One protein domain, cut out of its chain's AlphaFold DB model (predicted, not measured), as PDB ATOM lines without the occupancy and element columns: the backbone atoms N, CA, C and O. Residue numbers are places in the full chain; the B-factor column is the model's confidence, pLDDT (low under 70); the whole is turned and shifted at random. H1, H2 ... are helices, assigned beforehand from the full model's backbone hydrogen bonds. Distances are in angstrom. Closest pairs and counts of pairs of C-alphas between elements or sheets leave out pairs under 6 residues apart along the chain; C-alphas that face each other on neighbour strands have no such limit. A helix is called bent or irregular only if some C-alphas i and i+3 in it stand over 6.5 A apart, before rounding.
ATOM      1  N   GLN A   8     131.764  92.737  48.101       72.06
ATOM      2  CA  GLN A   8     131.414  91.616  48.980       72.06
ATOM      3  C   GLN A   8     130.852  92.031  50.350       72.06
ATOM      4  O   GLN A   8     130.187  91.227  50.993       72.06
ATOM      5  N   HIS A   9     131.160  93.246  50.812       74.88
ATOM      6  CA  HIS A   9     130.715  93.761  52.108       74.88
ATOM      7  C   HIS A   9     129.448  94.611  51.985       74.88
ATOM      8  O   HIS A   9     128.992  95.141  52.987       74.88
ATOM      9  N   LEU A  10     128.875  94.793  50.793       73.12
ATOM     10  CA  LEU A  10     127.552  95.414  50.681       73.12
ATOM     11  C   LEU A  10     126.500  94.447  51.245       73.12
ATOM     12  O   LEU A  10     126.680  93.233  51.138       73.12
ATOM     13  N   GLU A  11     125.423  94.962  51.849       61.41
ATOM     14  CA  GLU A  11     124.303  94.182  52.411       61.41
ATOM     15  C   GLU A  11     123.500  93.431  51.319       61.41
ATOM     16  O   GLU A  11     122.317  93.643  51.088       61.41
ATOM     17  N   MET A  12     124.143  92.486  50.630       57.34
ATOM     18  CA  MET A  12     123.570  91.652  49.565       57.34
ATOM     19  C   MET A  12     123.722  90.156  49.877       57.34
ATOM     20  O   MET A  12     123.904  89.326  48.980       57.34
ATOM     21  N   ASN A  13     123.645  89.813  51.167       50.88
ATOM     22  CA  ASN A  13     123.925  88.482  51.716       50.88
ATOM     23  C   ASN A  13     123.159  87.339  51.024       50.88
ATOM     24  O   ASN A  13     123.719  86.254  50.856       50.88
ATOM     25  N   ASP A  14     121.934  87.580  50.552       52.19
ATOM     26  CA  ASP A  14     121.090  86.525  49.974       52.19
ATOM     27  C   ASP A  14     121.460  86.172  48.523       52.19
ATOM     28  O   ASP A  14     121.382  85.008  48.125       52.19
ATOM     29  N   VAL A  15     121.927  87.142  47.726       54.75
ATOM     30  CA  VAL A  15     122.303  86.916  46.315       54.75
ATOM     31  C   VAL A  15     123.764  86.475  46.206       54.75
ATOM     32  O   VAL A  15     124.084  85.551  45.458       54.75
ATOM     33  N   VAL A  16     124.655  87.078  46.998       52.84
ATOM     34  CA  VAL A  16     126.081  86.716  47.025       52.84
ATOM     35  C   VAL A  16     126.282  85.347  47.677       52.84
ATOM     36  O   VAL A  16     127.055  84.539  47.158       52.84
ATOM     37  N   GLY A  17     125.549  85.035  48.752       56.19
ATOM     38  CA  GLY A  17     125.598  83.731  49.418       56.19
ATOM     39  C   GLY A  17     125.087  82.585  48.541       56.19
ATOM     40  O   GLY A  17     125.685  81.510  48.537       56.19
ATOM     41  N   GLY A  18     124.045  82.826  47.732       58.09
ATOM     42  CA  GLY A  18     123.506  81.840  46.789       58.09
ATOM     43  C   GLY A  18     124.427  81.530  45.602       58.09
ATOM     44  O   GLY A  18     124.425  80.406  45.106       58.09
ATOM     45  N   VAL A  19     125.236  82.500  45.162       56.94
ATOM     46  CA  VAL A  19     126.137  82.346  44.005       56.94
ATOM     47  C   VAL A  19     127.544  81.900  44.413       56.94
ATOM     48  O   VAL A  19     128.152  81.085  43.725       56.94
ATOM     49  N   THR A  20     128.070  82.409  45.530       57.84
ATOM     50  CA  THR A  20     129.455  82.147  45.961       57.84
ATOM     51  C   THR A  20     129.572  81.068  47.042       57.84
ATOM     52  O   THR A  20     130.663  80.534  47.243       57.84
ATOM     53  N   GLY A  21     128.473  80.725  47.726       56.94
ATOM     54  CA  GLY A  21     128.437  79.730  48.805       56.94
ATOM     55  C   GLY A  21     129.122  80.166  50.107       56.94
ATOM     56  O   GLY A  21     129.267  79.352  51.018       56.94
ATOM     57  N   ILE A  22     129.563  81.425  50.209       61.53
ATOM     58  CA  ILE A  22     130.310  81.965  51.351       61.53
ATOM     59  C   ILE A  22     129.500  83.106  51.973       61.53
ATOM     60  O   ILE A  22     129.122  84.049  51.282       61.53
ATOM     61  N   GLN A  23     129.239  83.028  53.283       58.56
ATOM     62  CA  GLN A  23     128.593  84.110  54.035       58.56
ATOM     63  C   GLN A  23     129.637  85.088  54.577       58.56
ATOM     64  O   GLN A  23     130.520  84.710  55.352       58.56
ATOM     65  N   VAL A  24     129.516  86.350  54.177       62.47
ATOM     66  CA  VAL A  24     130.364  87.448  54.645       62.47
ATOM     67  C   VAL A  24     129.777  87.987  55.952       62.47
ATOM     68  O   VAL A  24     128.598  88.317  56.020       62.47
ATOM     69  N   ARG A  25     130.579  88.016  57.023       59.41
ATOM     70  CA  ARG A  25     130.119  88.407  58.374       59.41
ATOM     71  C   ARG A  25     130.151  89.912  58.632       59.41
ATOM     72  O   ARG A  25     129.482  90.374  59.549       59.41
ATOM     73  N   GLU A  26     130.936  90.650  57.857       71.94
ATOM     74  CA  GLU A  26     131.075  92.101  57.972       71.94
ATOM     75  C   GLU A  26     130.368  92.757  56.788       71.94
ATOM     76  O   GLU A  26     130.805  92.614  55.645       71.94
ATOM     77  N   THR A  27     129.265  93.455  57.057       74.12
ATOM     78  CA  THR A  27     128.485  94.157  56.036       74.12
ATOM     79  C   THR A  27     128.366  95.644  56.340       74.12
ATOM     80  O   THR A  27     128.314  96.071  57.493       74.12
ATOM     81  N   VAL A  28     128.331  96.439  55.279       79.69
ATOM     82  CA  VAL A  28     128.059  97.868  55.286       79.69
ATOM     83  C   VAL A  28     126.571  98.048  54.999       79.69
ATOM     84  O   VAL A  28     126.131  97.633  53.924       79.69
ATOM     85  N   PRO A  29     125.812  98.671  55.918       78.88
ATOM     86  CA  PRO A  29     124.400  98.932  55.713       78.88
ATOM     87  C   PRO A  29     124.098  99.714  54.437       78.88
ATOM     88  O   PRO A  29     124.755 100.726  54.166       78.88
ATOM     89  N   ASP A  30     123.054  99.304  53.715       76.12
ATOM     90  CA  ASP A  30     122.598  99.965  52.482       76.12
ATOM     91  C   ASP A  30     122.444 101.499  52.622       76.12
ATOM     92  O   ASP A  30     122.953 102.224  51.764       76.12
ATOM     93  N   PRO A  31     121.875 102.050  53.721       78.69
ATOM     94  CA  PRO A  31     121.721 103.498  53.876       78.69
ATOM     95  C   PRO A  31     123.043 104.273  53.896       78.69
ATOM     96  O   PRO A  31     123.066 105.447  53.536       78.69
ATOM     97  N   ILE A  32     124.143 103.646  54.331       81.19
ATOM     98  CA  ILE A  32     125.466 104.287  54.368       81.19
ATOM     99  C   ILE A  32     126.028 104.397  52.951       81.19
ATOM    100  O   ILE A  32     126.586 105.431  52.588       81.19
ATOM    101  N   PHE A  33     125.856 103.349  52.146       78.94
ATOM    102  CA  PHE A  33     126.254 103.360  50.742       78.94
ATOM    103  C   PHE A  33     125.392 104.334  49.927       78.94
ATOM    104  O   PHE A  33     125.914 105.135  49.152       78.94
ATOM    105  N   ASP A  34     124.080 104.335  50.160       73.94
ATOM    106  CA  ASP A  34     123.130 105.196  49.452       73.94
ATOM    107  C   ASP A  34     123.271 106.683  49.837       73.94
ATOM    108  O   ASP A  34     122.901 107.569  49.060       73.94
ATOM    109  N   ALA A  35     123.854 106.985  51.003       79.25
ATOM    110  CA  ALA A  35     124.172 108.345  51.437       79.25
ATOM    111  C   ALA A  35     125.438 108.936  50.781       79.25
ATOM    112  O   ALA A  35     125.687 110.128  50.942       79.25
ATOM    113  N   ALA A  36     126.234 108.151  50.044       79.81
ATOM    114  CA  ALA A  36     127.475 108.635  49.433       79.81
ATOM    115  C   ALA A  36     127.217 109.662  48.313       79.81
ATOM    116  O   ALA A  36     126.406 109.418  47.414       79.81
ATOM    117  N   ASP A  37     127.939 110.787  48.330       77.50
ATOM    118  CA  ASP A  37     127.805 111.862  47.333       77.50
ATOM    119  C   ASP A  37     128.253 111.438  45.924       77.50
ATOM    120  O   ASP A  37     127.658 111.852  44.933       77.50
ATOM    121  N   GLU A  38     129.273 110.585  45.819       80.00
ATOM    122  CA  GLU A  38     129.807 110.078  44.553       80.00
ATOM    123  C   GLU A  38     130.325 108.647  44.739       80.00
ATOM    124  O   GLU A  38     130.936 108.326  45.761       80.00
ATOM    125  N   ILE A  39     130.074 107.781  43.753       84.19
ATOM    126  CA  ILE A  39     130.520 106.385  43.761       84.19
ATOM    127  C   ILE A  39     131.320 106.121  42.492       84.19
ATOM    128  O   ILE A  39     130.807 106.254  41.383       84.19
ATOM    129  N   VAL A  40     132.576 105.711  42.665       84.25
ATOM    130  CA  VAL A  40     133.472 105.352  41.564       84.25
ATOM    131  C   VAL A  40     133.709 103.850  41.600       84.25
ATOM    132  O   VAL A  40     134.298 103.325  42.547       84.25
ATOM    133  N   LEU A  41     133.259 103.154  40.555       87.62
ATOM    134  CA  LEU A  41     133.531 101.732  40.390       87.62
ATOM    135  C   LEU A  41     134.947 101.535  39.839       87.62
ATOM    136  O   LEU A  41     135.246 101.924  38.712       87.62
ATOM    137  N   VAL A  42     135.804 100.888  40.627       87.12
ATOM    138  CA  VAL A  42     137.133 100.442  40.194       87.12
ATOM    139  C   VAL A  42     137.045  98.957  39.846       87.12
ATOM    140  O   VAL A  42     136.979  98.114  40.737       87.12
ATOM    141  N   ASP A  43     137.015  98.643  38.553       86.62
ATOM    142  CA  ASP A  43     136.826  97.284  38.032       86.62
ATOM    143  C   ASP A  43     138.078  96.764  37.302       86.62
ATOM    144  O   ASP A  43     138.833  97.526  36.696       86.62
ATOM    145  N   LEU A  44     138.293  95.446  37.361       84.38
ATOM    146  CA  LEU A  44     139.387  94.728  36.707       84.38
ATOM    147  C   LEU A  44     138.839  93.419  36.103       84.38
ATOM    148  O   LEU A  44     137.998  92.771  36.732       84.38
ATOM    149  N   PRO A  45     139.281  92.993  34.903       85.75
ATOM    150  CA  PRO A  45     138.894  91.698  34.349       85.75
ATOM    151  C   PRO A  45     139.154  90.538  35.332       85.75
ATOM    152  O   PRO A  45     140.192  90.526  35.999       85.75
ATOM    153  N   PRO A  46     138.256  89.533  35.421       83.94
ATOM    154  CA  PRO A  46     138.418  88.403  36.342       83.94
ATOM    155  C   PRO A  46     139.738  87.644  36.174       83.94
ATOM    156  O   PRO A  46     140.320  87.189  37.159       83.94
ATOM    157  N   ASP A  47     140.201  87.502  34.931       84.38
ATOM    158  CA  ASP A  47     141.437  86.790  34.611       84.38
ATOM    159  C   ASP A  47     142.670  87.571  35.122       84.38
ATOM    160  O   ASP A  47     143.528  86.994  35.792       84.38
ATOM    161  N   ASP A  48     142.688  88.895  34.948       85.00
ATOM    162  CA  ASP A  48     143.749  89.786  35.444       85.00
ATOM    163  C   ASP A  48     143.792  89.837  36.980       85.00
ATOM    164  O   ASP A  48     144.868  89.852  37.586       85.00
ATOM    165  N   LEU A  49     142.624  89.844  37.635       83.50
ATOM    166  CA  LEU A  49     142.535  89.818  39.097       83.50
ATOM    167  C   LEU A  49     143.120  88.521  39.661       83.50
ATOM    168  O   LEU A  49     143.892  88.552  40.623       83.50
ATOM    169  N   ARG A  50     142.798  87.383  39.036       80.25
ATOM    170  CA  ARG A  50     143.371  86.083  39.398       80.25
ATOM    171  C   ARG A  50     144.876  86.053  39.200       80.25
ATOM    172  O   ARG A  50     145.583  85.557  40.073       80.25
ATOM    173  N   GLN A  51     145.372  86.597  38.093       83.50
ATOM    174  CA  GLN A  51     146.806  86.675  37.848       83.50
ATOM    175  C   GLN A  51     147.513  87.496  38.938       83.50
ATOM    176  O   GLN A  51     148.500  87.039  39.508       83.50
ATOM    177  N   ARG A  52     146.962  88.652  39.324       83.44
ATOM    178  CA  ARG A  52     147.517  89.480  40.411       83.44
ATOM    179  C   ARG A  52     147.479  88.804  41.783       83.44
ATOM    180  O   ARG A  52     148.379  89.027  42.593       83.44
ATOM    181  N   LEU A  53     146.454  87.995  42.045       78.81
ATOM    182  CA  LEU A  53     146.359  87.162  43.246       78.81
ATOM    183  C   LEU A  53     147.451  86.082  43.270       78.81
ATOM    184  O   LEU A  53     148.113  85.929  44.292       78.81
ATOM    185  N   HIS A  54     147.687  85.394  42.146       77.06
ATOM    186  CA  HIS A  54     148.774  84.414  42.010       77.06
ATOM    187  C   HIS A  54     150.166  85.047  42.135       77.06
ATOM    188  O   HIS A  54     151.069  84.443  42.702       77.06
ATOM    189  N   GLU A  55     150.333  86.282  41.661       81.62
ATOM    190  CA  GLU A  55     151.565  87.067  41.806       81.62
ATOM    191  C   GLU A  55     151.775  87.623  43.233       81.62
ATOM    192  O   GLU A  55     152.754  88.328  43.473       81.62
ATOM    193  N   GLY A  56     150.865  87.355  44.181       73.56
ATOM    194  CA  GLY A  56     150.979  87.801  45.576       73.56
ATOM    195  C   GLY A  56     150.780  89.308  45.785       73.56
ATOM    196  O   GLY A  56     151.122  89.835  46.839       73.56
ATOM    197  N   LYS A  57     150.223  90.022  44.797       74.38
ATOM    198  CA  LYS A  57     150.057  91.491  44.827       74.38
ATOM    199  C   LYS A  57     148.827  91.968  45.609       74.38
ATOM    200  O   LYS A  57     148.663  93.169  45.792       74.38
ATOM    201  N   VAL A  58     147.945  91.052  46.017       70.81
ATOM    202  CA  VAL A  58     146.643  91.367  46.644       70.81
ATOM    203  C   VAL A  58     146.506  90.753  48.043       70.81
ATOM    204  O   VAL A  58     145.978  91.404  48.937       70.81
ATOM    205  N   TYR A  59     147.008  89.530  48.254       67.19
ATOM    206  CA  TYR A  59     146.982  88.832  49.546       67.19
ATOM    207  C   TYR A  59     148.347  88.232  49.879       67.19
ATOM    208  O   TYR A  59     149.102  87.840  48.991       67.19
ATOM    209  N   ILE A  60     148.629  88.110  51.177       71.94
ATOM    210  CA  ILE A  60     149.824  87.438  51.693       71.94
ATOM    211  C   ILE A  60     149.720  85.935  51.374       71.94
ATOM    212  O   ILE A  60     148.666  85.315  51.556       71.94
ATOM    213  N   THR A  61     150.820  85.350  50.901       59.66
ATOM    214  CA  THR A  61     150.915  84.037  50.232       59.66
ATOM    215  C   THR A  61     150.282  82.855  50.978       59.66
ATOM    216  O   THR A  61     149.822  81.924  50.330       59.66
ATOM    217  N   GLY A  62     150.165  82.895  52.311       64.19
ATOM    218  CA  GLY A  62     149.550  81.811  53.098       64.19
ATOM    219  C   GLY A  62     148.011  81.755  53.087       64.19
ATOM    220  O   GLY A  62     147.443  80.714  53.406       64.19
ATOM    221  N   GLN A  63     147.319  82.847  52.737       61.78
ATOM    222  CA  GLN A  63     145.843  82.901  52.673       61.78
ATOM    223  C   GLN A  63     145.299  82.963  51.238       61.78
ATOM    224  O   GLN A  63     144.110  82.721  51.019       61.78
ATOM    225  N   ALA A  64     146.162  83.253  50.259       61.53
ATOM    226  CA  ALA A  64     145.774  83.431  48.866       61.53
ATOM    227  C   ALA A  64     145.258  82.131  48.221       61.53
ATOM    228  O   ALA A  64     144.216  82.160  47.575       61.53
ATOM    229  N   GLU A  65     145.912  80.983  48.439       65.81
ATOM    230  CA  GLU A  65     145.536  79.711  47.789       65.81
ATOM    231  C   GLU A  65     144.117  79.248  48.145       65.81
ATOM    232  O   GLU A  65     143.305  78.993  47.255       65.81
ATOM    233  N   ARG A  66     143.761  79.244  49.435       67.00
ATOM    234  CA  ARG A  66     142.403  78.878  49.882       67.00
ATOM    235  C   ARG A  66     141.335  79.850  49.383       67.00
ATOM    236  O   ARG A  66     140.227  79.433  49.048       67.00
ATOM    237  N   ALA A  67     141.649  81.143  49.324       64.06
ATOM    238  CA  ALA A  67     140.713  82.144  48.827       64.06
ATOM    239  C   ALA A  67     140.505  82.023  47.305       64.06
ATOM    240  O   ALA A  67     139.383  82.200  46.824       64.06
ATOM    241  N   ILE A  68     141.557  81.678  46.551       68.75
ATOM    242  CA  ILE A  68     141.504  81.462  45.097       68.75
ATOM    243  C   ILE A  68     140.624  80.257  44.743       68.75
ATOM    244  O   ILE A  68     139.807  80.342  43.823       68.75
ATOM    245  N   GLU A  69     140.742  79.154  45.487       68.12
ATOM    246  CA  GLU A  69     140.007  77.917  45.197       68.12
ATOM    247  C   GLU A  69     138.510  77.978  45.515       68.12
ATOM    248  O   GLU A  69     137.730  77.244  44.901       68.12
ATOM    249  N   HIS A  70     138.087  78.842  46.439       69.25
ATOM    250  CA  HIS A  70     136.688  78.936  46.860       69.25
ATOM    251  C   HIS A  70     136.013  80.235  46.410       69.25
ATOM    252  O   HIS A  70     134.981  80.184  45.740       69.25
ATOM    253  N   PHE A  71     136.592  81.393  46.730       69.38
ATOM    254  CA  PHE A  71     135.937  82.689  46.547       69.38
ATOM    255  C   PHE A  71     136.236  83.311  45.176       69.38
ATOM    256  O   PHE A  71     135.306  83.673  44.455       69.38
ATOM    257  N   PHE A  72     137.504  83.341  44.748       75.06
ATOM    258  CA  PHE A  72     137.936  83.969  43.485       75.06
ATOM    259  C   PHE A  72     137.833  83.044  42.257       75.06
ATOM    260  O   PHE A  72     138.631  83.116  41.315       75.06
ATOM    261  N   ARG A  73     136.813  82.180  42.227       79.44
ATOM    262  CA  ARG A  73     136.478  81.402  41.027       79.44
ATOM    263  C   ARG A  73     135.992  82.336  39.923       79.44
ATOM    264  O   ARG A  73     135.284  83.306  40.179       79.44
ATOM    265  N   LYS A  74     136.300  81.994  38.669       80.19
ATOM    266  CA  LYS A  74     135.923  82.806  37.497       80.19
ATOM    267  C   LYS A  74     134.415  83.103  37.441       80.19
ATOM    268  O   LYS A  74     134.043  84.238  37.182       80.19
ATOM    269  N   GLY A  75     133.562  82.119  37.743       77.00
ATOM    270  CA  GLY A  75     132.104  82.308  37.787       77.00
ATOM    271  C   GLY A  75     131.652  83.295  38.869       77.00
ATOM    272  O   GLY A  75     130.882  84.207  38.579       77.00
ATOM    273  N   ASN A  76     132.199  83.175  40.082       77.50
ATOM    274  CA  ASN A  76     131.898  84.081  41.194       77.50
ATOM    275  C   ASN A  76     132.319  85.518  40.868       77.50
ATOM    276  O   ASN A  76     131.566  86.454  41.111       77.50
ATOM    277  N   LEU A  77     133.496  85.694  40.262       82.56
ATOM    278  CA  LEU A  77     134.000  87.006  39.857       82.56
ATOM    279  C   LEU A  77     133.140  87.673  38.779       82.56
ATOM    280  O   LEU A  77     132.927  88.880  38.837       82.56
ATOM    281  N   ILE A  78     132.621  86.903  37.819       80.44
ATOM    282  CA  ILE A  78     131.696  87.421  36.801       80.44
ATOM    283  C   ILE A  78     130.394  87.895  37.457       80.44
ATOM    284  O   ILE A  78     129.939  88.998  37.166       80.44
ATOM    285  N   ALA A  79     129.839  87.110  38.382       77.75
ATOM    286  CA  ALA A  79     128.614  87.477  39.085       77.75
ATOM    287  C   ALA A  79     128.795  88.714  39.980       77.75
ATOM    288  O   ALA A  79     127.963  89.617  39.962       77.75
ATOM    289  N   LEU A  80     129.903  88.799  40.726       82.56
ATOM    290  CA  LEU A  80     130.222  89.974  41.543       82.56
ATOM    291  C   LEU A  80     130.406  91.230  40.684       82.56
ATOM    292  O   LEU A  80     129.949  92.304  41.067       82.56
ATOM    293  N   ARG A  81     131.028  91.097  39.507       84.94
ATOM    294  CA  ARG A  81     131.174  92.192  38.541       84.94
ATOM    295  C   ARG A  81     129.823  92.666  38.009       84.94
ATOM    296  O   ARG A  81     129.587  93.869  37.948       84.94
ATOM    297  N   GLU A  82     128.935  91.743  37.647       82.81
ATOM    298  CA  GLU A  82     127.572  92.074  37.214       82.81
ATOM    299  C   GLU A  82     126.805  92.819  38.315       82.81
ATOM    300  O   GLU A  82     126.208  93.867  38.062       82.81
ATOM    301  N   LEU A  83     126.883  92.322  39.551       81.00
ATOM    302  CA  LEU A  83     126.243  92.925  40.716       81.00
ATOM    303  C   LEU A  83     126.756  94.349  40.976       81.00
ATOM    304  O   LEU A  83     125.962  95.269  41.171       81.00
ATOM    305  N   ALA A  84     128.079  94.534  40.928       83.12
ATOM    306  CA  ALA A  84     128.727  95.824  41.133       83.12
ATOM    307  C   ALA A  84     128.307  96.848  40.068       83.12
ATOM    308  O   ALA A  84     127.962  97.985  40.396       83.12
ATOM    309  N   LEU A  85     128.291  96.441  38.795       85.88
ATOM    310  CA  LEU A  85     127.858  97.292  37.685       85.88
ATOM    311  C   LEU A  85     126.385  97.676  37.816       85.88
ATOM    312  O   LEU A  85     126.045  98.850  37.669       85.88
ATOM    313  N   ARG A  86     125.524  96.710  38.148       81.19
ATOM    314  CA  ARG A  86     124.095  96.952  38.347       81.19
ATOM    315  C   ARG A  86     123.843  97.933  39.490       81.19
ATOM    316  O   ARG A  86     123.121  98.903  39.293       81.19
ATOM    317  N   ARG A  87     124.496  97.751  40.643       79.06
ATOM    318  CA  ARG A  87     124.322  98.647  41.798       79.06
ATOM    319  C   ARG A  87     124.854 100.055  41.529       79.06
ATOM    320  O   ARG A  87     124.240 101.034  41.942       79.06
ATOM    321  N   THR A  88     125.969 100.161  40.808       81.94
ATOM    322  CA  THR A  88     126.505 101.464  40.384       81.94
ATOM    323  C   THR A  88     125.519 102.169  39.448       81.94
ATOM    324  O   THR A  88     125.260 103.358  39.620       81.94
ATOM    325  N   ALA A  89     124.909 101.440  38.508       78.69
ATOM    326  CA  ALA A  89     123.880 101.981  37.623       78.69
ATOM    327  C   ALA A  89     122.626 102.438  38.392       78.69
ATOM    328  O   ALA A  89     122.139 103.542  38.147       78.69
ATOM    329  N   ASP A  90     122.158 101.648  39.363       76.56
ATOM    330  CA  ASP A  90     121.015 102.004  40.214       76.56
ATOM    331  C   ASP A  90     121.276 103.312  40.993       76.56
ATOM    332  O   ASP A  90     120.412 104.191  41.047       76.56
ATOM    333  N   ARG A  91     122.495 103.509  41.524       73.56
ATOM    334  CA  ARG A  91     122.866 104.756  42.219       73.56
ATOM    335  C   ARG A  91     122.902 105.960  41.284       73.56
ATOM    336  O   ARG A  91     122.394 107.023  41.646       73.56
ATOM    337  N   VAL A  92     123.516 105.813  40.109       71.75
ATOM    338  CA  VAL A  92     123.573 106.879  39.095       71.75
ATOM    339  C   VAL A  92     122.155 107.312  38.701       71.75
ATOM    340  O   VAL A  92     121.884 108.508  38.560       71.75
ATOM    341  N   ASP A  93     121.223 106.363  38.617       64.88
ATOM    342  CA  ASP A  93     119.807 106.635  38.382       64.88
ATOM    343  C   ASP A  93     119.159 107.448  39.515       64.88
ATOM    344  O   ASP A  93     118.436 108.411  39.237       64.88
ATOM    345  N   ASP A  94     119.410 107.106  40.780       69.75
ATOM    346  CA  ASP A  94     118.833 107.809  41.933       69.75
ATOM    347  C   ASP A  94     119.412 109.217  42.123       69.75
ATOM    348  O   ASP A  94     118.667 110.163  42.400       69.75
ATOM    349  N   GLN A  95     120.715 109.401  41.887       64.50
ATOM    350  CA  GLN A  95     121.339 110.728  41.875       64.50
ATOM    351  C   GLN A  95     120.749 111.613  40.773       64.50
ATOM    352  O   GLN A  95     120.425 112.781  41.012       64.50
ATOM    353  N   MET A  96     120.509 111.048  39.585       59.19
ATOM    354  CA  MET A  96     119.819 111.766  38.519       59.19
ATOM    355  C   MET A  96     118.374 112.129  38.885       59.19
ATOM    356  O   MET A  96     117.893 113.166  38.433       59.19
ATOM    357  N   ARG A  97     117.655 111.315  39.668       61.56
ATOM    358  CA  ARG A  97     116.295 111.654  40.140       61.56
ATOM    359  C   ARG A  97     116.314 112.789  41.164       61.56
ATOM    360  O   ARG A  97     115.580 113.758  40.998       61.56
ATOM    361  N   ALA A  98     117.196 112.723  42.161       65.75
ATOM    362  CA  ALA A  98     117.311 113.753  43.196       65.75
ATOM    363  C   ALA A  98     117.750 115.120  42.634       65.75
ATOM    364  O   ALA A  98     117.355 116.169  43.147       65.75
ATOM    365  N   TRP A  99     118.548 115.123  41.561       58.44
ATOM    366  CA  TRP A  99     118.916 116.343  40.841       58.44
ATOM    367  C   TRP A  99     117.755 116.902  39.993       58.44
ATOM    368  O   TRP A  99     117.574 118.120  39.935       58.44
ATOM    369  N   ARG A 100     116.911 116.034  39.406       55.09
ATOM    370  CA  ARG A 100     115.708 116.419  38.634       55.09
ATOM    371  C   ARG A 100     114.664 117.159  39.471       55.09
ATOM    372  O   ARG A 100     114.132 118.163  39.002       55.09
ATOM    373  N   ASP A 101     114.421 116.718  40.706       59.75
ATOM    374  CA  ASP A 101     113.449 117.358  41.610       59.75
ATOM    375  C   ASP A 101     113.815 118.815  41.946       59.75
ATOM    376  O   ASP A 101     112.951 119.606  42.323       59.75
ATOM    377  N   ARG A 102     115.087 119.201  41.770       58.53
ATOM    378  CA  ARG A 102     115.578 120.558  42.050       58.53
ATOM    379  C   ARG A 102     115.517 121.514  40.856       58.53
ATOM    380  O   ARG A 102     115.522 122.718  41.092       58.53
TER     381      ARG A 102
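This is residues 8 to 102 of the 473 residues of the protein "Histidine kinase" of Cronobacter dublinensis 1210 (UniProt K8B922). One long helix, H5, makes the long axis of a loose, rod-shaped model, with four short helices set along it: H1 packs on its first turns, H2 sits farther along it, and H3 and H4 form a small helical hairpin near its beginning. The long link from H2 to H3 runs back alongside H5, and the far end of H5, residues 96 to 102, sticks out free. The printed part has 95 residues with five named helices, in the order H1, H2, H3, H4, H5, and no named strand; the class is all helix. It is loose, with a radius of gyration of the C-alphas of 15.6 A, and spans 52 by 24 by 21 A.

The printed part begins at Gln 8, and H1 covers residues 13 to 20, from C-alpha 13 at (123.925, 88.482, 51.716). H2 is residues 30 to 34. H3, residues 46 to 54, is 12.5 A long from first to last C-alpha. H4, residues 61 to 70, is 15.5 A long; it is irregular, but only just: C-alphas 62 and 65 are 7.0 A apart. H5, residues 74 to 102, is 43.1 A long, from C-alpha 74 at (135.923, 82.806, 37.497) to C-alpha 102 at (115.578, 120.558, 42.050).

H1 touches H5, which meets it with residues 76 to 80 alone; the closest C-alphas, of Thr 20 and Asn 76, are 5.7 A apart. These two run opposite ways at a shallow tilt of 33 degrees, only just short of steep. H1 and H4 are close but not clearly touching, with the C-alphas of Thr 20 and His 70 closest at 8.0 A, and are about perpendicular at 88 degrees. H2 touches no helix; it is close to H5 but not clearly touching, with the C-alphas of Asp 34 and Arg 91 closest at 7.3 A. H3 touches H5, which meets it with residues 74 to 78 alone; the closest C-alphas, of Pro 46 and Leu 77, are 5.8 A apart, and the tilt is steep, 61 degrees, opposite ways. H3 and H4 touch as a helical hairpin, opposite ways at a shallow tilt of 32 degrees, only just short of steep, with the C-alphas of Leu 53 and Ala 64 closest at 6.8 A. H4 and H5 are apart. In H1, H2 and H3 every O i to N i+4 pair is within hydrogen-bond range, against 4 of 6 in H4 and 24 of 25 in H5.

The two C-alphas farthest apart, those of Gly 62 and Arg 102, are 52.7 A apart. The printed part has no cut. The link from H2 to H3, with 11 residues between them, is long; the link from H4 to H5 is tight. The mean pLDDT of the printed part is 72.4, and 37 residues are under 70: residues 11 to 25, 59, 61 to 71 and 93 to 102.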